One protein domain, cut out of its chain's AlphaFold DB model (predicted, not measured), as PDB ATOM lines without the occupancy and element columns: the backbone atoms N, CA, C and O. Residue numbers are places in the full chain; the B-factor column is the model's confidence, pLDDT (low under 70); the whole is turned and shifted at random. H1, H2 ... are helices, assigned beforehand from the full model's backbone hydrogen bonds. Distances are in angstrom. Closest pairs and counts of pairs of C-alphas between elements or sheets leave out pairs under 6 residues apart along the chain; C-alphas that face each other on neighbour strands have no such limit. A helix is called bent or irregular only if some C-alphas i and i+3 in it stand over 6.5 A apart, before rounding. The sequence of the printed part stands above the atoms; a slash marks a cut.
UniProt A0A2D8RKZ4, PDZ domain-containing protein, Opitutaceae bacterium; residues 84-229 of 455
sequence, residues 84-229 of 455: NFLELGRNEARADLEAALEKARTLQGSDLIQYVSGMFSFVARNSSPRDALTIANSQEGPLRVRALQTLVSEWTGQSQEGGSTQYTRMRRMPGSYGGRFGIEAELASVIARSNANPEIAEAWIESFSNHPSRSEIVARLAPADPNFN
ATOM      1  N   ASN A  84     204.115  27.129  26.066       83.00
ATOM      2  CA  ASN A  84     204.895  26.090  25.417       83.00
ATOM      3  C   ASN A  84     204.574  24.753  26.102       83.00
ATOM      4  O   ASN A  84     205.307  24.311  26.986       83.00
ATOM      5  N   PHE A  85     203.453  24.117  25.735       88.38
ATOM      6  CA  PHE A  85     202.984  22.864  26.342       88.38
ATOM      7  C   PHE A  85     204.059  21.771  26.315       88.38
ATOM      8  O   PHE A  85     204.127  20.958  27.232       88.38
ATOM      9  N   LEU A  86     204.949  21.794  25.319       88.94
ATOM     10  CA  LEU A  86     206.125  20.927  25.256       88.94
ATOM     11  C   LEU A  86     207.074  21.122  26.448       88.94
ATOM     12  O   LEU A  86     207.567  20.158  27.027       88.94
ATOM     13  N   GLU A  87     207.368  22.364  26.810       89.12
ATOM     14  CA  GLU A  87     208.215  22.675  27.960       89.12
ATOM     15  C   GLU A  87     207.475  22.449  29.277       89.12
ATOM     16  O   GLU A  87     208.044  21.865  30.201       89.12
ATOM     17  N   LEU A  88     206.190  22.808  29.328       93.94
ATOM     18  CA  LEU A  88     205.327  22.574  30.481       93.94
ATOM     19  C   LEU A  88     205.269  21.085  30.843       93.94
ATOM     20  O   LEU A  88     205.588  20.716  31.969       93.94
ATOM     21  N   GLY A  89     204.962  20.220  29.872       94.56
ATOM     22  CA  GLY A  89     204.892  18.775  30.091       94.56
ATOM     23  C   GLY A  89     206.224  18.176  30.529       94.56
ATOM     24  O   GLY A  89     206.251  17.271  31.356       94.56
ATOM     25  N   ARG A  90     207.351  18.710  30.042       94.25
ATOM     26  CA  ARG A  90     208.686  18.282  30.486       94.25
ATOM     27  C   ARG A  90     208.964  18.685  31.937       94.25
ATOM     28  O   ARG A  90     209.525  17.892  32.690       94.25
ATOM     29  N   ASN A  91     208.629  19.919  32.306       95.19
ATOM     30  CA  ASN A  91     208.890  20.458  33.638       95.19
ATOM     31  C   ASN A  91     207.996  19.804  34.695       95.19
ATOM     32  O   ASN A  91     208.491  19.441  35.759       95.19
ATOM     33  N   GLU A  92     206.717  19.593  34.388       96.94
ATOM     34  CA  GLU A  92     205.789  18.908  35.290       96.94
ATOM     35  C   GLU A  92     206.151  17.431  35.446       96.94
ATOM     36  O   GLU A  92     206.223  16.957  36.572       96.94
ATOM     37  N   ALA A  93     206.529  16.735  34.367       96.69
ATOM     38  CA  ALA A  93     207.009  15.353  34.458       96.69
ATOM     39  C   ALA A  93     208.277  15.199  35.314       96.69
ATOM     40  O   ALA A  93     208.471  14.171  35.958       96.69
ATOM     41  N   ARG A  94     209.146  16.220  35.324       96.12
ATOM     42  CA  ARG A  94     210.327  16.264  36.197       96.12
ATOM     43  C   ARG A  94     209.947  16.431  37.668       96.12
ATOM     44  O   ARG A  94     210.658  15.914  38.524       96.12
ATOM     45  N   ALA A  95     208.899  17.198  37.953       97.12
ATOM     46  CA  ALA A  95     208.447  17.457  39.314       97.12
ATOM     47  C   ALA A  95     207.656  16.270  39.882       97.12
ATOM     48  O   ALA A  95     207.951  15.814  40.983       97.12
ATOM     49  N   ASP A  96     206.680  15.778  39.120       97.25
ATOM     50  CA  ASP A  96     205.796  14.671  39.475       97.25
ATOM     51  C   ASP A  96     205.210  14.050  38.192       97.25
ATOM     52  O   ASP A  96     204.309  14.605  37.553       97.25
ATOM     53  N   LEU A  97     205.751  12.896  37.789       96.62
ATOM     54  CA  LEU A  97     205.345  12.211  36.560       96.62
ATOM     55  C   LEU A  97     203.891  11.720  36.612       96.62
ATOM     56  O   LEU A  97     203.199  11.798  35.599       96.62
ATOM     57  N   GLU A  98     203.418  11.249  37.765       95.81
ATOM     58  CA  GLU A  98     202.049  10.740  37.903       95.81
ATOM     59  C   GLU A  98     201.039  11.884  37.795       95.81
ATOM     60  O   GLU A  98     200.084  11.806  37.019       95.81
ATOM     61  N   ALA A  99     201.295  13.007  38.473       97.12
ATOM     62  CA  ALA A  99     200.458  14.198  38.333       97.12
ATOM     63  C   ALA A  99     200.450  14.726  36.885       97.12
ATOM     64  O   ALA A  99     199.399  15.123  36.366       97.12
ATOM     65  N   ALA A 100     201.599  14.691  36.202       97.12
ATOM     66  CA  ALA A 100     201.693  15.085  34.802       97.12
ATOM     67  C   ALA A 100     200.887  14.153  33.875       97.12
ATOM     68  O   ALA A 100     200.245  14.640  32.940       97.12
ATOM     69  N   LEU A 101     200.880  12.842  34.138       96.00
ATOM     70  CA  LEU A 101     200.085  11.860  33.396       96.00
ATOM     71  C   LEU A 101     198.579  12.090  33.578       96.00
ATOM     72  O   LEU A 101     197.851  12.103  32.584       96.00
ATOM     73  N   GLU A 102     198.114  12.338  34.804       95.81
ATOM     74  CA  GLU A 102     196.704  12.663  35.059       95.81
ATOM     75  C   GLU A 102     196.276  13.933  34.320       95.81
ATOM     76  O   GLU A 102     195.244  13.956  33.647       95.81
ATOM     77  N   LYS A 103     197.109  14.978  34.358       95.88
ATOM     78  CA  LYS A 103     196.842  16.213  33.618       95.88
ATOM     79  C   LYS A 103     196.783  15.973  32.115       95.88
ATOM     80  O   LYS A 103     195.877  16.489  31.461       95.88
ATOM     81  N   ALA A 104     197.692  15.172  31.559       95.19
ATOM     82  CA  ALA A 104     197.694  14.863  30.134       95.19
ATOM     83  C   ALA A 104     196.355  14.265  29.672       95.19
ATOM     84  O   ALA A 104     195.877  14.630  28.605       95.19
ATOM     85  N   ARG A 105     195.686  13.439  30.489       94.25
ATOM     86  CA  ARG A 105     194.367  12.853  30.159       94.25
ATOM     87  C   ARG A 105     193.241  13.884  30.023       94.25
ATOM     88  O   ARG A 105     192.216  13.584  29.420       94.25
ATOM     89  N   THR A 106     193.427  15.087  30.561       94.38
ATOM     90  CA  THR A 106     192.457  16.189  30.451       94.38
ATOM     91  C   THR A 106     192.648  17.038  29.194       94.38
ATOM     92  O   THR A 106     191.746  17.784  28.812       94.38
ATOM     93  N   LEU A 107     193.805  16.928  28.534       93.62
ATOM     94  CA  LEU A 107     194.151  17.712  27.351       93.62
ATOM     95  C   LEU A 107     193.662  17.032  26.069       93.62
ATOM     96  O   LEU A 107     193.502  15.814  25.999       93.62
ATOM     97  N   GLN A 108     193.481  17.821  25.009       91.06
ATOM     98  CA  GLN A 108     193.104  17.324  23.683       91.06
ATOM     99  C   GLN A 108     193.886  18.041  22.576       91.06
ATOM    100  O   GLN A 108     194.556  19.047  22.809       91.06
ATOM    101  N   GLY A 109     193.812  17.507  21.356       88.94
ATOM    102  CA  GLY A 109     194.360  18.153  20.163       88.94
ATOM    103  C   GLY A 109     195.863  18.446  20.249       88.94
ATOM    104  O   GLY A 109     196.655  17.608  20.680       88.94
ATOM    105  N   SER A 110     196.259  19.641  19.801       87.56
ATOM    106  CA  SER A 110     197.663  20.075  19.761       87.56
ATOM    107  C   SER A 110     198.302  20.133  21.152       87.56
ATOM    108  O   SER A 110     199.453  19.722  21.306       87.56
ATOM    109  N   ASP A 111     197.561  20.584  22.162       91.81
ATOM    110  CA  ASP A 111     198.095  20.784  23.511       91.81
ATOM    111  C   ASP A 111     198.468  19.449  24.147       91.81
ATOM    112  O   ASP A 111     199.577  19.299  24.661       91.81
ATOM    113  N   LEU A 112     197.604  18.436  23.999       91.38
ATOM    114  CA  LEU A 112     197.908  17.056  24.387       91.38
ATOM    115  C   LEU A 112     199.180  16.555  23.697       91.38
ATOM    116  O   LEU A 112     200.081  16.031  24.346       91.38
ATOM    117  N   ILE A 113     199.264  16.718  22.374       89.69
ATOM    118  CA  ILE A 113     200.385  16.217  21.567       89.69
ATOM    119  C   ILE A 113     201.711  16.840  22.019       89.69
ATOM    120  O   ILE A 113     202.714  16.127  22.140       89.69
ATOM    121  N   GLN A 114     201.730  18.153  22.256       90.25
ATOM    122  CA  GLN A 114     202.917  18.872  22.710       90.25
ATOM    123  C   GLN A 114     203.269  18.503  24.151       90.25
ATOM    124  O   GLN A 114     204.411  18.134  24.418       90.25
ATOM    125  N   TYR A 115     202.292  18.515  25.055       94.69
ATOM    126  CA  TYR A 115     202.486  18.192  26.466       94.69
ATOM    127  C   TYR A 115     203.039  16.776  26.666       94.69
ATOM    128  O   TYR A 115     204.069  16.591  27.319       94.69
ATOM    129  N   VAL A 116     202.434  15.779  26.012       95.19
ATOM    130  CA  VAL A 116     202.885  14.378  26.059       95.19
ATOM    131  C   VAL A 116     204.282  14.228  25.461       95.19
ATOM    132  O   VAL A 116     205.104  13.497  26.010       95.19
ATOM    133  N   SER A 117     204.607  14.953  24.385       93.25
ATOM    134  CA  SER A 117     205.973  14.965  23.848       93.25
ATOM    135  C   SER A 117     206.999  15.576  24.798       93.25
ATOM    136  O   SER A 117     208.147  15.135  24.816       93.25
ATOM    137  N   GLY A 118     206.615  16.582  25.577       93.06
ATOM    138  CA  GLY A 118     207.461  17.160  26.614       93.06
ATOM    139  C   GLY A 118     207.775  16.149  27.707       93.06
ATOM    140  O   GLY A 118     208.941  15.868  27.996       93.06
ATOM    141  N   MET A 119     206.709  15.558  28.243       96.62
ATOM    142  CA  MET A 119     206.741  14.556  29.302       96.62
ATOM    143  C   MET A 119     207.542  13.316  28.896       96.62
ATOM    144  O   MET A 119     208.517  12.968  29.554       96.62
ATOM    145  N   PHE A 120     207.220  12.683  27.765       96.88
ATOM    146  CA  PHE A 120     207.939  11.481  27.333       96.88
ATOM    147  C   PHE A 120     209.353  11.766  26.815       96.88
ATOM    148  O   PHE A 120     210.175  10.856  26.785       96.88
ATOM    149  N   SER A 121     209.692  13.020  26.485       94.31
ATOM    150  CA  SER A 121     211.090  13.410  26.252       94.31
ATOM    151  C   SER A 121     211.902  13.406  27.545       94.31
ATOM    152  O   SER A 121     213.060  12.986  27.544       94.31
ATOM    153  N   PHE A 122     211.295  13.821  28.663       95.12
ATOM    154  CA  PHE A 122     211.899  13.658  29.982       95.12
ATOM    155  C   PHE A 122     212.059  12.171  30.331       95.12
ATOM    156  O   PHE A 122     213.173  11.762  30.651       95.12
ATOM    157  N   VAL A 123     211.006  11.359  30.177       97.69
ATOM    158  CA  VAL A 123     211.048   9.907  30.454       97.69
ATOM    159  C   VAL A 123     212.140   9.212  29.633       97.69
ATOM    160  O   VAL A 123     212.999   8.544  30.197       97.69
ATOM    161  N   ALA A 124     212.190   9.438  28.316       95.12
ATOM    162  CA  ALA A 124     213.177   8.809  27.432       95.12
ATOM    163  C   ALA A 124     214.637   9.077  27.831       95.12
ATOM    164  O   ALA A 124     215.510   8.269  27.530       95.12
ATOM    165  N   ARG A 125     214.907  10.231  28.457       92.88
ATOM    166  CA  ARG A 125     216.254  10.681  28.840       92.88
ATOM    167  C   ARG A 125     216.652  10.288  30.261       92.88
ATOM    168  O   ARG A 125     217.829  10.397  30.585       92.88
ATOM    169  N   ASN A 126     215.694   9.903  31.104       95.44
ATOM    170  CA  ASN A 126     215.907   9.699  32.543       95.44
ATOM    171  C   ASN A 126     215.449   8.314  33.031       95.44
ATOM    172  O   ASN A 126     215.417   8.071  34.235       95.44
ATOM    173  N   SER A 127     215.094   7.403  32.125       95.88
ATOM    174  CA  SER A 127     214.656   6.039  32.442       95.88
ATOM    175  C   SER A 127     215.297   5.030  31.490       95.88
ATOM    176  O   SER A 127     215.703   5.392  30.383       95.88
ATOM    177  N   SER A 128     215.379   3.760  31.905       96.94
ATOM    178  CA  SER A 128     215.780   2.680  30.997       96.94
ATOM    179  C   SER A 128     214.743   2.514  29.871       96.94
ATOM    180  O   SER A 128     213.571   2.867  30.067       96.94
ATOM    181  N   PRO A 129     215.109   1.955  28.701       97.31
ATOM    182  CA  PRO A 129     214.135   1.663  27.650       97.31
ATOM    183  C   PRO A 129     212.954   0.807  28.137       97.31
ATOM    184  O   PRO A 129     211.814   1.070  27.759       97.31
ATOM    185  N   ARG A 130     213.200  -0.162  29.032       98.25
ATOM    186  CA  ARG A 130     212.168  -1.037  29.620       98.25
ATOM    187  C   ARG A 130     211.189  -0.270  30.506       98.25
ATOM    188  O   ARG A 130     209.975  -0.410  30.340       98.25
ATOM    189  N   ASP A 131     211.694   0.578  31.398       98.06
ATOM    190  CA  ASP A 131     210.843   1.377  32.289       98.06
ATOM    191  C   ASP A 131     210.022   2.390  31.488       98.06
ATOM    192  O   ASP A 131     208.812   2.522  31.676       98.06
ATOM    193  N   ALA A 132     210.655   3.058  30.522       98.25
ATOM    194  CA  ALA A 132     209.992   4.010  29.644       98.25
ATOM    195  C   ALA A 132     208.867   3.361  28.815       98.25
ATOM    196  O   ALA A 132     207.785   3.940  28.691       98.25
ATOM    197  N   LEU A 133     209.093   2.156  28.275       98.44
ATOM    198  CA  LEU A 133     208.064   1.388  27.566       98.44
ATOM    199  C   LEU A 133     206.946   0.925  28.495       98.44
ATOM    200  O   LEU A 133     205.784   0.970  28.096       98.44
ATOM    201  N   THR A 134     207.267   0.532  29.728       98.25
ATOM    202  CA  THR A 134     206.262   0.190  30.744       98.25
ATOM    203  C   THR A 134     205.333   1.377  31.007       98.25
ATOM    204  O   THR A 134     204.113   1.229  30.947       98.25
ATOM    205  N   ILE A 135     205.900   2.574  31.193       98.00
ATOM    206  CA  ILE A 135     205.132   3.813  31.395       98.00
ATOM    207  C   ILE A 135     204.310   4.166  30.151       98.00
ATOM    208  O   ILE A 135     203.160   4.575  30.273       98.00
ATOM    209  N   ALA A 136     204.865   4.024  28.944       97.88
ATOM    210  CA  ALA A 136     204.146   4.342  27.711       97.88
ATOM    211  C   ALA A 136     202.994   3.366  27.429       97.88
ATOM    212  O   ALA A 136     201.931   3.786  26.976       97.88
ATOM    213  N   ASN A 137     203.187   2.073  27.695       96.88
ATOM    214  CA  ASN A 137     202.191   1.038  27.421       96.88
ATOM    215  C   ASN A 137     201.083   0.946  28.471       96.88
ATOM    216  O   ASN A 137     200.047   0.365  28.166       96.88
ATOM    217  N   SER A 138     201.250   1.540  29.655       96.50
ATOM    218  CA  SER A 138     200.147   1.710  30.613       96.50
ATOM    219  C   SER A 138     199.163   2.817  30.214       96.50
ATOM    220  O   SER A 138     198.143   3.003  30.872       96.50
ATOM    221  N   GLN A 139     199.455   3.555  29.140       94.94
ATOM    222  CA  GLN A 139     198.590   4.603  28.609       94.94
ATOM    223  C   GLN A 139     197.639   4.062  27.542       94.94
ATOM    224  O   GLN A 139     197.876   3.016  26.938       94.94
ATOM    225  N   GLU A 140     196.607   4.839  27.223       90.75
ATOM    226  CA  GLU A 140     195.604   4.470  26.223       90.75
ATOM    227  C   GLU A 140     195.468   5.517  25.111       90.75
ATOM    228  O   GLU A 140     195.886   6.675  25.231       90.75
ATOM    229  N   GLY A 141     194.883   5.087  23.991       89.69
ATOM    230  CA  GLY A 141     194.490   5.965  22.894       89.69
ATOM    231  C   GLY A 141     195.636   6.823  22.323       89.69
ATOM    232  O   GLY A 141     196.768   6.347  22.179       89.69
ATOM    233  N   PRO A 142     195.367   8.099  21.977       88.88
ATOM    234  CA  PRO A 142     196.364   8.996  21.385       88.88
ATOM    235  C   PRO A 142     197.588   9.248  22.272       88.88
ATOM    236  O   PRO A 142     198.675   9.500  21.747       88.88
ATOM    237  N   LEU A 143     197.431   9.161  23.598       93.06
ATOM    238  CA  LEU A 143     198.510   9.397  24.554       93.06
ATOM    239  C   LEU A 143     199.592   8.323  24.415       93.06
ATOM    240  O   LEU A 143     200.761   8.662  24.241       93.06
ATOM    241  N   ARG A 144     199.197   7.040  24.381       95.12
ATOM    242  CA  ARG A 144     200.117   5.908  24.169       95.12
ATOM    243  C   ARG A 144     200.869   6.017  22.849       95.12
ATOM    244  O   ARG A 144     202.090   5.891  22.811       95.12
ATOM    245  N   VAL A 145     200.149   6.283  21.761       93.88
ATOM    246  CA  VAL A 145     200.754   6.417  20.426       93.88
ATOM    247  C   VAL A 145     201.795   7.534  20.426       93.88
ATOM    248  O   VAL A 145     202.920   7.351  19.955       93.88
ATOM    249  N   ARG A 146     201.448   8.687  21.008       94.25
ATOM    250  CA  ARG A 146     202.346   9.838  21.067       94.25
ATOM    251  C   ARG A 146     203.551   9.608  21.978       94.25
ATOM    252  O   ARG A 146     204.650  10.071  21.659       94.25
ATOM    253  N   ALA A 147     203.355   8.894  23.081       96.81
ATOM    254  CA  ALA A 147     204.415   8.466  23.979       96.81
ATOM    255  C   ALA A 147     205.448   7.614  23.233       96.81
ATOM    256  O   ALA A 147     206.614   7.999  23.171       96.81
ATOM    257  N   LEU A 148     205.012   6.535  22.572       97.38
ATOM    258  CA  LEU A 148     205.886   5.634  21.813       97.38
ATOM    259  C   LEU A 148     206.669   6.364  20.711       97.38
ATOM    260  O   LEU A 148     207.885   6.206  20.612       97.38
ATOM    261  N   GLN A 149     206.006   7.226  19.932       95.38
ATOM    262  CA  GLN A 149     206.678   8.065  18.929       95.38
ATOM    263  C   GLN A 149     207.754   8.966  19.554       95.38
ATOM    264  O   GLN A 149     208.833   9.141  18.989       95.38
ATOM    265  N   THR A 150     207.464   9.550  20.722       95.25
ATOM    266  CA  THR A 150     208.393  10.441  21.431       95.25
ATOM    267  C   THR A 150     209.593   9.675  21.969       95.25
ATOM    268  O   THR A 150     210.716  10.133  21.771       95.25
ATOM    269  N   LEU A 151     209.378   8.503  22.571       96.62
ATOM    270  CA  LEU A 151     210.456   7.640  23.054       96.62
ATOM    271  C   LEU A 151     211.425   7.289  21.921       96.62
ATOM    272  O   LEU A 151     212.610   7.611  21.994       96.62
ATOM    273  N   VAL A 152     210.904   6.745  20.817       95.56
ATOM    274  CA  VAL A 152     211.721   6.376  19.654       95.56
ATOM    275  C   VAL A 152     212.403   7.601  19.046       95.56
ATOM    276  O   VAL A 152     213.568   7.529  18.666       95.56
ATOM    277  N   SER A 153     211.743   8.762  19.011       92.50
ATOM    278  CA  SER A 153     212.340  10.005  18.498       92.50
ATOM    279  C   SER A 153     213.502  10.504  19.343       92.50
ATOM    280  O   SER A 153     214.417  11.137  18.804       92.50
ATOM    281  N   GLU A 154     213.453  10.297  20.654       91.31
ATOM    282  CA  GLU A 154     214.545  10.670  21.543       91.31
ATOM    283  C   GLU A 154     215.700   9.684  21.443       91.31
ATOM    284  O   GLU A 154     216.830  10.114  21.224       91.31
ATOM    285  N   TRP A 155     215.412   8.386  21.485       92.31
ATOM    286  CA  TRP A 155     216.425   7.335  21.420       92.31
ATOM    287  C   TRP A 155     217.180   7.278  20.093       92.31
ATOM    288  O   TRP A 155     218.395   7.118  20.076       92.31
ATOM    289  N   THR A 156     216.477   7.467  18.976       88.50
ATOM    290  CA  THR A 156     217.082   7.440  17.631       88.50
ATOM    291  C   THR A 156     217.607   8.806  17.184       88.50
ATOM    292  O   THR A 156     218.316   8.911  16.188       88.50
ATOM    293  N   GLY A 157     217.265   9.874  17.911       77.19
ATOM    294  CA  GLY A 157     217.610  11.248  17.553       77.19
ATOM    295  C   GLY A 157     218.987  11.717  18.019       77.19
ATOM    296  O   GLY A 157     219.488  12.698  17.476       77.19
ATOM    297  N   GLN A 158     219.592  11.055  19.012       62.00
ATOM    298  CA  GLN A 158     220.904  11.447  19.551       62.00
ATOM    299  C   GLN A 158     222.077  11.103  18.621       62.00
ATOM    300  O   GLN A 158     223.141  11.699  18.742       62.00
ATOM    301  N   SER A 159     221.879  10.187  17.673       50.81
ATOM    302  CA  SER A 159     222.905   9.739  16.725       50.81
ATOM    303  C   SER A 159     223.063  10.642  15.493       50.81
ATOM    304  O   SER A 159     223.934  10.385  14.668       50.81
ATOM    305  N   GLN A 160     222.248  11.697  15.341       52.12
ATOM    306  CA  GLN A 160     222.353  12.624  14.209       52.12
ATOM    307  C   GLN A 160     223.189  13.858  14.568       52.12
ATOM    308  O   GLN A 160     222.744  14.723  15.327       52.12
ATOM    309  N   GLU A 161     224.381  13.962  13.979       43.91
ATOM    310  CA  GLU A 161     225.177  15.191  13.985       43.91
ATOM    311  C   GLU A 161     224.336  16.356  13.426       43.91
ATOM    312  O   GLU A 161     223.775  16.262  12.335       43.91
ATOM    313  N   GLY A 162     224.208  17.452  14.188       52.00
ATOM    314  CA  GLY A 162     223.572  18.688  13.704       52.00
ATOM    315  C   GLY A 162     222.375  19.240  14.490       52.00
ATOM    316  O   GLY A 162     221.661  20.087  13.962       52.00
ATOM    317  N   GLY A 163     222.127  18.821  15.738       51.47
ATOM    318  CA  GLY A 163     221.246  19.575  16.650       51.47
ATOM    319  C   GLY A 163     219.782  19.707  16.195       51.47
ATOM    320  O   GLY A 163     219.164  20.756  16.377       51.47
ATOM    321  N   SER A 164     219.212  18.662  15.585       60.53
ATOM    322  CA  SER A 164     217.819  18.698  15.120       60.53
ATOM    323  C   SER A 164     216.819  18.899  16.273       60.53
ATOM    324  O   SER A 164     216.846  18.199  17.292       60.53
ATOM    325  N   THR A 165     215.899  19.858  16.118       71.00
ATOM    326  CA  THR A 165     214.855  20.108  17.122       71.00
ATOM    327  C   THR A 165     213.932  18.892  17.257       71.00
ATOM    328  O   THR A 165     213.744  18.112  16.317       71.00
ATOM    329  N   GLN A 166     213.328  18.711  18.436       71.38
ATOM    330  CA  GLN A 166     212.382  17.615  18.692       71.38
ATOM    331  C   GLN A 166     211.228  17.596  17.674       71.38
ATOM    332  O   GLN A 166     210.815  16.531  17.222       71.38
ATOM    333  N   TYR A 167     210.766  18.775  17.251       70.88
ATOM    334  CA  TYR A 167     209.759  18.929  16.203       70.88
ATOM    335  C   TYR A 167     210.195  18.294  14.870       70.88
ATOM    336  O   TYR A 167     209.444  17.523  14.271       70.88
ATOM    337  N   THR A 168     211.427  18.559  14.424       73.81
ATOM    338  CA  THR A 168     211.961  18.022  13.162       73.81
ATOM    339  C   THR A 168     212.132  16.508  13.209       73.81
ATOM    340  O   THR A 168     211.816  15.830  12.232       73.81
ATOM    341  N   ARG A 169     212.585  15.962  14.344       79.19
ATOM    342  CA  ARG A 169     212.695  14.506  14.529       79.19
ATOM    343  C   ARG A 169     211.324  13.835  14.455       79.19
ATOM    344  O   ARG A 169     211.155  12.844  13.753       79.19
ATOM    345  N   MET A 170     210.323  14.445  15.083       82.00
ATOM    346  CA  MET A 170     208.966  13.915  15.120       82.00
ATOM    347  C   MET A 170     208.265  13.906  13.755       82.00
ATOM    348  O   MET A 170     207.466  13.014  13.489       82.00
ATOM    349  N   ARG A 171     208.583  14.844  12.853       78.25
ATOM    350  CA  ARG A 171     208.067  14.832  11.469       78.25
ATOM    351  C   ARG A 171     208.453  13.578  10.677       78.25
ATOM    352  O   ARG A 171     207.820  13.291   9.669       78.25
ATOM    353  N   ARG A 172     209.495  12.859  11.103       79.25
ATOM    354  CA  ARG A 172     209.959  11.618  10.466       79.25
ATOM    355  C   ARG A 172     209.306  10.371  11.056       79.25
ATOM    356  O   ARG A 172     209.559   9.277  10.559       79.25
ATOM    357  N   MET A 173     208.501  10.522  12.110       87.50
ATOM    358  CA  MET A 173     207.823   9.392  12.726       87.50
ATOM    359  C   MET A 173     206.598   8.967  11.923       87.50
ATOM    360  O   MET A 173     205.899   9.823  11.375       87.50
ATOM    361  N   PRO A 174     206.302   7.657  11.881       85.12
ATOM    362  CA  PRO A 174     205.054   7.169  11.313       85.12
ATOM    363  C   PRO A 174     203.859   7.822  12.023       85.12
ATOM    364  O   PRO A 174     203.879   7.986  13.243       85.12
ATOM    365  N   GLY A 175     202.833   8.208  11.259       80.75
ATOM    366  CA  GLY A 175     201.635   8.877  11.780       80.75
ATOM    367  C   GLY A 175     200.783   7.998  12.708       80.75
ATOM    368  O   GLY A 175     201.007   6.798  12.833       80.75
ATOM    369  N   SER A 176     199.779   8.601  13.354       72.50
ATOM    370  CA  SER A 176     198.953   7.939  14.381       72.50
ATOM    371  C   SER A 176     198.090   6.783  13.862       72.50
ATOM    372  O   SER A 176     197.808   5.848  14.606       72.50
ATOM    373  N   TYR A 177     197.698   6.820  12.589       66.25
ATOM    374  CA  TYR A 177     197.032   5.715  11.900       66.25
ATOM    375  C   TYR A 177     198.104   4.783  11.347       66.25
ATOM    376  O   TYR A 177     198.343   4.808  10.144       66.25
ATOM    377  N   GLY A 178     198.819   4.084  12.240       62.25
ATOM    378  CA  GLY A 178     199.999   3.275  11.918       62.25
ATOM    379  C   GLY A 178     199.881   2.558  10.572       62.25
ATOM    380  O   GLY A 178     198.787   2.157  10.181       62.25
ATOM    381  N   GLY A 179     201.003   2.452   9.854       72.06
ATOM    382  CA  GLY A 179     201.061   1.895   8.502       72.06
ATOM    383  C   GLY A 179     200.527   0.463   8.408       72.06
ATOM    384  O   GLY A 179     199.895  -0.063   9.320       72.06
ATOM    385  N   ARG A 180     200.813  -0.225   7.302       80.38
ATOM    386  CA  ARG A 180     200.257  -1.560   6.992       80.38
ATOM    387  C   ARG A 180     200.343  -2.583   8.146       80.38
ATOM    388  O   ARG A 180     199.572  -3.539   8.154       80.38
ATOM    389  N   PHE A 181     201.265  -2.396   9.089       86.31
ATOM    390  CA  PHE A 181     201.584  -3.329  10.169       86.31
ATOM    391  C   PHE A 181     201.305  -2.796  11.591       86.31
ATOM    392  O   PHE A 181     201.576  -3.500  12.564       86.31
ATOM    393  N   GLY A 182     200.759  -1.583  11.731       90.31
ATOM    394  CA  GLY A 182     200.563  -0.913  13.024       90.31
ATOM    395  C   GLY A 182     201.782  -0.107  13.490       90.31
ATOM    396  O   GLY A 182     202.897  -0.281  12.997       90.31
ATOM    397  N   ILE A 183     201.570   0.820  14.431       92.75
ATOM    398  CA  ILE A 183     202.585   1.816  14.815       92.75
ATOM    399  C   ILE A 183     203.829   1.178  15.444       92.75
ATOM    400  O   ILE A 183     204.938   1.638  15.196       92.75
ATOM    401  N   GLU A 184     203.674   0.088  16.195       95.44
ATOM    402  CA  GLU A 184     204.762  -0.601  16.888       95.44
ATOM    403  C   GLU A 184     205.777  -1.200  15.905       95.44
ATOM    404  O   GLU A 184     206.987  -1.085  16.106       95.44
ATOM    405  N   ALA A 185     205.293  -1.801  14.813       95.38
ATOM    406  CA  ALA A 185     206.131  -2.359  13.753       95.38
ATOM    407  C   ALA A 185     206.758  -1.263  12.874       95.38
ATOM    408  O   ALA A 185     207.914  -1.368  12.455       95.38
ATOM    409  N   GLU A 186     206.036  -0.173  12.609       94.06
ATOM    410  CA  GLU A 186     206.603   0.954  11.861       94.06
ATOM    411  C   GLU A 186     207.708   1.660  12.660       94.06
ATOM    412  O   GLU A 186     208.780   1.941  12.125       94.06
ATOM    413  N   LEU A 187     207.505   1.867  13.964       95.56
ATOM    414  CA  LEU A 187     208.528   2.403  14.862       95.56
ATOM    415  C   LEU A 187     209.723   1.453  15.014       95.56
ATOM    416  O   LEU A 187     210.858   1.924  15.024       95.56
ATOM    417  N   ALA A 188     209.504   0.134  15.013       96.12
ATOM    418  CA  ALA A 188     210.588  -0.849  14.954       96.12
ATOM    419  C   ALA A 188     211.484  -0.652  13.715       96.12
ATOM    420  O   ALA A 188     212.702  -0.783  13.802       96.12
ATOM    421  N   SER A 189     210.914  -0.236  12.577       93.69
ATOM    422  CA  SER A 189     211.702   0.099  11.380       93.69
ATOM    423  C   SER A 189     212.545   1.361  11.553       93.69
ATOM    424  O   SER A 189     213.601   1.474  10.934       93.69
ATOM    425  N   VAL A 190     212.075   2.329  12.347       93.31
ATOM    426  CA  VAL A 190     212.838   3.545  12.669       93.31
ATOM    427  C   VAL A 190     214.009   3.201  13.586       93.31
ATOM    428  O   VAL A 190     215.119   3.662  13.336       93.31
ATOM    429  N   ILE A 191     213.774   2.350  14.591       94.56
ATOM    430  CA  ILE A 191     214.819   1.838  15.485       94.56
ATOM    431  C   ILE A 191     215.882   1.087  14.672       94.56
ATOM    432  O   ILE A 191     217.053   1.448  14.747       94.56
ATOM    433  N   ALA A 192     215.475   0.131  13.830       93.06
ATOM    434  CA  ALA A 192     216.379  -0.709  13.038       93.06
ATOM    435  C   ALA A 192     217.307   0.074  12.092       93.06
ATOM    436  O   ALA A 192     218.433  -0.333  11.842       93.06
ATOM    437  N   ARG A 193     216.847   1.206  11.545       89.31
ATOM    438  CA  ARG A 193     217.649   2.043  10.630       89.31
ATOM    439  C   ARG A 193     218.546   3.049  11.353       89.31
ATOM    440  O   ARG A 193     219.197   3.861  10.697       89.31
ATOM    441  N   SER A 194     218.512   3.073  12.680       86.56
ATOM    442  CA  SER A 194     219.259   4.022  13.497       86.56
ATOM    443  C   SER A 194     220.435   3.338  14.187       86.56
ATOM    444  O   SER A 194     220.366   2.158  14.508       86.56
ATOM    445  N   ASN A 195     221.475   4.102  14.520       77.69
ATOM    446  CA  ASN A 195     222.580   3.627  15.366       77.69
ATOM    447  C   ASN A 195     222.199   3.655  16.861       77.69
ATOM    448  O   ASN A 195     222.981   4.102  17.699       77.69
ATOM    449  N   ALA A 196     220.953   3.307  17.187       79.19
ATOM    450  CA  ALA A 196     220.475   3.269  18.562       79.19
ATOM    451  C   ALA A 196     221.180   2.159  19.359       79.19
ATOM    452  O   ALA A 196     221.638   1.166  18.797       79.19
ATOM    453  N   ASN A 197     221.247   2.323  20.683       85.19
ATOM    454  CA  ASN A 197     221.745   1.286  21.588       85.19
ATOM    455  C   ASN A 197     220.935  -0.021  21.387       85.19
ATOM    456  O   ASN A 197     219.703   0.051  21.456       85.19
ATOM    457  N   PRO A 198     221.583  -1.189  21.182       88.81
ATOM    458  CA  PRO A 198     220.909  -2.485  21.039       88.81
ATOM    459  C   PRO A 198     219.878  -2.799  22.135       88.81
ATOM    460  O   PRO A 198     218.841  -3.393  21.845       88.81
ATOM    461  N   GLU A 199     220.083  -2.304  23.363       91.69
ATOM    462  CA  GLU A 199     219.134  -2.463  24.476       91.69
ATOM    463  C   GLU A 199     217.724  -1.932  24.143       91.69
ATOM    464  O   GLU A 199     216.721  -2.452  24.632       91.69
ATOM    465  N   ILE A 200     217.620  -0.914  23.280       95.06
ATOM    466  CA  ILE A 200     216.330  -0.369  22.839       95.06
ATOM    467  C   ILE A 200     215.573  -1.392  21.990       95.06
ATOM    468  O   ILE A 200     214.368  -1.551  22.173       95.06
ATOM    469  N   ALA A 201     216.258  -2.081  21.074       94.44
ATOM    470  CA  ALA A 201     215.639  -3.103  20.234       94.44
ATOM    471  C   ALA A 201     215.182  -4.303  21.076       94.44
ATOM    472  O   ALA A 201     214.055  -4.768  20.909       94.44
ATOM    473  N   GLU A 202     216.007  -4.743  22.031       94.19
ATOM    474  CA  GLU A 202     215.654  -5.812  22.974       94.19
ATOM    475  C   GLU A 202     214.421  -5.454  23.810       94.19
ATOM    476  O   GLU A 202     213.452  -6.213  23.842       94.19
ATOM    477  N   ALA A 203     214.424  -4.273  24.440       97.19
ATOM    478  CA  ALA A 203     213.301  -3.803  25.245       97.19
ATOM    479  C   ALA A 203     212.018  -3.669  24.408       97.19
ATOM    480  O   ALA A 203     210.925  -3.970  24.888       97.19
ATOM    481  N   TRP A 204     212.141  -3.259  23.139       98.00
ATOM    482  CA  TRP A 204     211.016  -3.176  22.211       98.00
ATOM    483  C   TRP A 204     210.433  -4.558  21.889       98.00
ATOM    484  O   TRP A 204     209.220  -4.746  21.977       98.00
ATOM    485  N   ILE A 205     211.276  -5.544  21.560       96.25
ATOM    486  CA  ILE A 205     210.838  -6.925  21.292       96.25
ATOM    487  C   ILE A 205     210.167  -7.530  22.531       96.25
ATOM    488  O   ILE A 205     209.089  -8.115  22.420       96.25
ATOM    489  N   GLU A 206     210.765  -7.352  23.709       96.56
ATOM    490  CA  GLU A 206     210.232  -7.841  24.984       96.56
ATOM    491  C   GLU A 206     208.846  -7.245  25.270       96.56
ATOM    492  O   GLU A 206     207.872  -7.977  25.484       96.56
ATOM    493  N   SER A 207     208.740  -5.916  25.174       97.88
ATOM    494  CA  SER A 207     207.514  -5.170  25.450       97.88
ATOM    495  C   SER A 207     206.358  -5.526  24.511       97.88
ATOM    496  O   SER A 207     205.199  -5.338  24.887       97.88
ATOM    497  N   PHE A 208     206.645  -6.015  23.302       96.69
ATOM    498  CA  PHE A 208     205.641  -6.348  22.287       96.69
ATOM    499  C   PHE A 208     205.593  -7.842  21.935       96.69
ATOM    500  O   PHE A 208     205.007  -8.224  20.923       96.69
ATOM    501  N   SER A 209     206.127  -8.705  22.799       94.00
ATOM    502  CA  SER A 209     206.185 -10.167  22.618       94.00
ATOM    503  C   SER A 209     204.818 -10.862  22.462       94.00
ATOM    504  O   SER A 209     204.729 -11.931  21.849       94.00
ATOM    505  N   ASN A 210     203.743 -10.245  22.960       91.38
ATOM    506  CA  ASN A 210     202.355 -10.713  22.819       91.38
ATOM    507  C   ASN A 210     201.510  -9.845  21.867       91.38
ATOM    508  O   ASN A 210     200.298 -10.031  21.769       91.38
ATOM    509  N   HIS A 211     202.122  -8.877  21.182       92.19
ATOM    510  CA  HIS A 211     201.408  -7.980  20.279       92.19
ATOM    511  C   HIS A 211     201.004  -8.709  18.981       92.19
ATOM    512  O   HIS A 211     201.803  -9.495  18.467       92.19
ATOM    513  N   PRO A 212     199.835  -8.413  18.374       89.19
ATOM    514  CA  PRO A 212     199.432  -9.011  17.093       89.19
ATOM    515  C   PRO A 212     200.454  -8.825  15.957       89.19
ATOM    516  O   PRO A 212     200.545  -9.657  15.059       89.19
ATOM    517  N   SER A 213     201.251  -7.754  16.011       91.75
ATOM    518  CA  SER A 213     202.323  -7.462  15.044       91.75
ATOM    519  C   SER A 213     203.717  -7.941  15.479       91.75
ATOM    520  O   SER A 213     204.705  -7.496  14.901       91.75
ATOM    521  N   ARG A 214     203.849  -8.807  16.494       94.38
ATOM    522  CA  ARG A 214     205.164  -9.254  17.002       94.38
ATOM    523  C   ARG A 214     206.066  -9.853  15.922       94.38
ATOM    524  O   ARG A 214     207.264  -9.594  15.921       94.38
ATOM    525  N   SER A 215     205.489 -10.585  14.966       94.69
ATOM    526  CA  SER A 215     206.222 -11.150  13.830       94.69
ATOM    527  C   SER A 215     206.879 -10.063  12.981       94.69
ATOM    528  O   SER A 215     208.061 -10.148  12.668       94.69
ATOM    529  N   GLU A 216     206.149  -8.991  12.681       95.56
ATOM    530  CA  GLU A 216     206.671  -7.837  11.942       95.56
ATOM    531  C   GLU A 216     207.734  -7.074  12.733       95.56
ATOM    532  O   GLU A 216     208.729  -6.638  12.161       95.56
ATOM    533  N   ILE A 217     207.538  -6.913  14.043       96.38
ATOM    534  CA  ILE A 217     208.489  -6.217  14.917       96.38
ATOM    535  C   ILE A 217     209.836  -6.945  14.921       96.38
ATOM    536  O   ILE A 217     210.866  -6.323  14.656       96.38
ATOM    537  N   VAL A 218     209.827  -8.261  15.160       96.19
ATOM    538  CA  VAL A 218     211.055  -9.067  15.181       96.19
ATOM    539  C   VAL A 218     211.715  -9.083  13.800       96.19
ATOM    540  O   VAL A 218     212.919  -8.861  13.715       96.19
ATOM    541  N   ALA A 219     210.951  -9.251  12.712       95.81
ATOM    542  CA  ALA A 219     211.502  -9.271  11.351       95.81
ATOM    543  C   ALA A 219     212.228  -7.970  10.968       95.81
ATOM    544  O   ALA A 219     213.151  -7.991  10.159       95.81
ATOM    545  N   ARG A 220     211.807  -6.833  11.535       95.50
ATOM    546  CA  ARG A 220     212.391  -5.512  11.259       95.50
ATOM    547  C   ARG A 220     213.627  -5.225  12.088       95.50
ATOM    548  O   ARG A 220     214.547  -4.603  11.568       95.50
ATOM    549  N   LEU A 221     213.629  -5.640  13.352       96.06
ATOM    550  CA  LEU A 221     214.728  -5.365  14.277       96.06
ATOM    551  C   LEU A 221     215.874  -6.358  14.129       96.06
ATOM    552  O   LEU A 221     217.023  -5.947  14.214       96.06
ATOM    553  N   ALA A 222     215.576  -7.636  13.882       95.19
ATOM    554  CA  ALA A 222     216.596  -8.676  13.908       95.19
ATOM    555  C   ALA A 222     217.744  -8.451  12.906       95.19
ATOM    556  O   ALA A 222     218.888  -8.547  13.337       95.19
ATOM    557  N   PRO A 223     217.506  -8.072  11.630       94.50
ATOM    558  CA  PRO A 223     218.605  -7.838  10.688       94.50
ATOM    559  C   PRO A 223     219.508  -6.644  11.037       94.50
ATOM    560  O   PRO A 223     220.586  -6.527  10.474       94.50
ATOM    561  N   ALA A 224     219.079  -5.752  11.939       91.12
ATOM    562  CA  ALA A 224     219.892  -4.621  12.389       91.12
ATOM    563  C   ALA A 224     220.852  -4.981  13.542       91.12
ATOM    564  O   ALA A 224     221.681  -4.151  13.921       91.12
ATOM    565  N   ASP A 225     220.740  -6.181  14.119       90.38
ATOM    566  CA  ASP A 225     221.655  -6.666  15.153       90.38
ATOM    567  C   ASP A 225     223.028  -7.003  14.535       90.38
ATOM    568  O   ASP A 225     223.094  -7.806  13.602       90.38
ATOM    569  N   PRO A 226     224.149  -6.460  15.052       87.69
ATOM    570  CA  PRO A 226     225.490  -6.828  14.590       87.69
ATOM    571  C   PRO A 226     225.821  -8.326  14.694       87.69
ATOM    572  O   PRO A 226     226.711  -8.800  13.995       87.69
ATOM    573  N   ASN A 227     225.133  -9.064  15.571       90.19
ATOM    574  CA  ASN A 227     225.275 -10.510  15.749       90.19
ATOM    575  C   ASN A 227     224.110 -11.289  15.117       90.19
ATOM    576  O   ASN A 227     223.822 -12.414  15.534       90.19
ATOM    577  N   PHE A 228     223.410 -10.695  14.146       93.88
ATOM    578  CA  PHE A 228     222.259 -11.306  13.497       93.88
ATOM    579  C   PHE A 228     222.583 -12.704  12.950       93.88
ATOM    580  O   PHE A 228     223.426 -12.884  12.071       93.88
ATOM    581  N   ASN A 229     221.856 -13.702  13.458       94.50
ATOM    582  CA  ASN A 229     221.865 -15.067  12.955       94.50
ATOM    583  C   ASN A 229     220.429 -15.474  12.577       94.50
ATOM    584  O   ASN A 229     219.593 -15.671  13.468       94.50
TER     585      ASN A 229
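AT A GLANCE: This is residues 84 to 229 of the 455 residues of the protein "PDZ domain-containing protein" of Opitutaceae bacterium (UniProt A0A2D8RKZ4). H5 runs through the middle of a body of helices; H3 packs on one side of it, with H1 and H2 beyond, and on the other side H7, H8 and H9 form an up-and-down bundle, each running against the one before. H4 packs on both H5 and H8. The printed part has 146 residues with nine named helices, H1 to H9 along the chain, and no named strand; the class is all helix. It is compact, with a radius of gyration of the C-alphas of 14.6 A, and spans 45 by 35 by 25 A.

HOW THE PARTS SIT: H3, residues 109 to 126, touches H1, residues 85 to 95, at a steep tilt of 41 degrees; their closest C-alphas, Arg 90 and Gly 118, are 4.2 A apart. With residues 112 to 119 alone H3 touches H2, residues 97 to 104, in a hairpin, closest at C-alphas 104 and 112, 6.2 A. H3 also touches the hub H5, residues 141 to 155, closest at C-alphas 124 and 151, 5.3 A. H4, residues 129 to 137, forms a hairpin with H5, closest at C-alphas 136 and 147, 5.6 A. H6, residues 166 to 170, touches H5, closest at C-alphas 153 and 169, 6.0 A; of H5 residues 149 to 154 alone take part. H7, residues 183 to 192, touches H5 the same way at a shallow tilt of 1 degrees, closest at C-alphas 152 and 191, 6.9 A. H7 touches H9, residues 214 to 224, closest at C-alphas 185 and 217, 4.7 A. H8, residues 198 to 207, touches H4, closest at C-alphas 130 and 203, 5.3 A. In H1 to H8 every O i to N i+4 pair is within hydrogen-bond range; in H9, 5 of 7 are.

IN THESE COORDINATES: H3 measures 26.2 A and H5 22.0 A from first to last C-alpha. H1 begins at C-alpha 85 (202.984, 22.864, 26.342), and H9 ends at C-alpha 224 (219.892, -4.621, 12.389). H9 is irregular, but only just: C-alphas 220 and 223 are 6.7 A apart.

THE WHOLE: The C-alphas farthest apart, Thr 106 and Asn 229, are 46.3 A apart. The printed part has no cut; the link from H6 to H7 is long, with 12 residues. Residues 158 to 164 and 177 to 178 have pLDDT under 70.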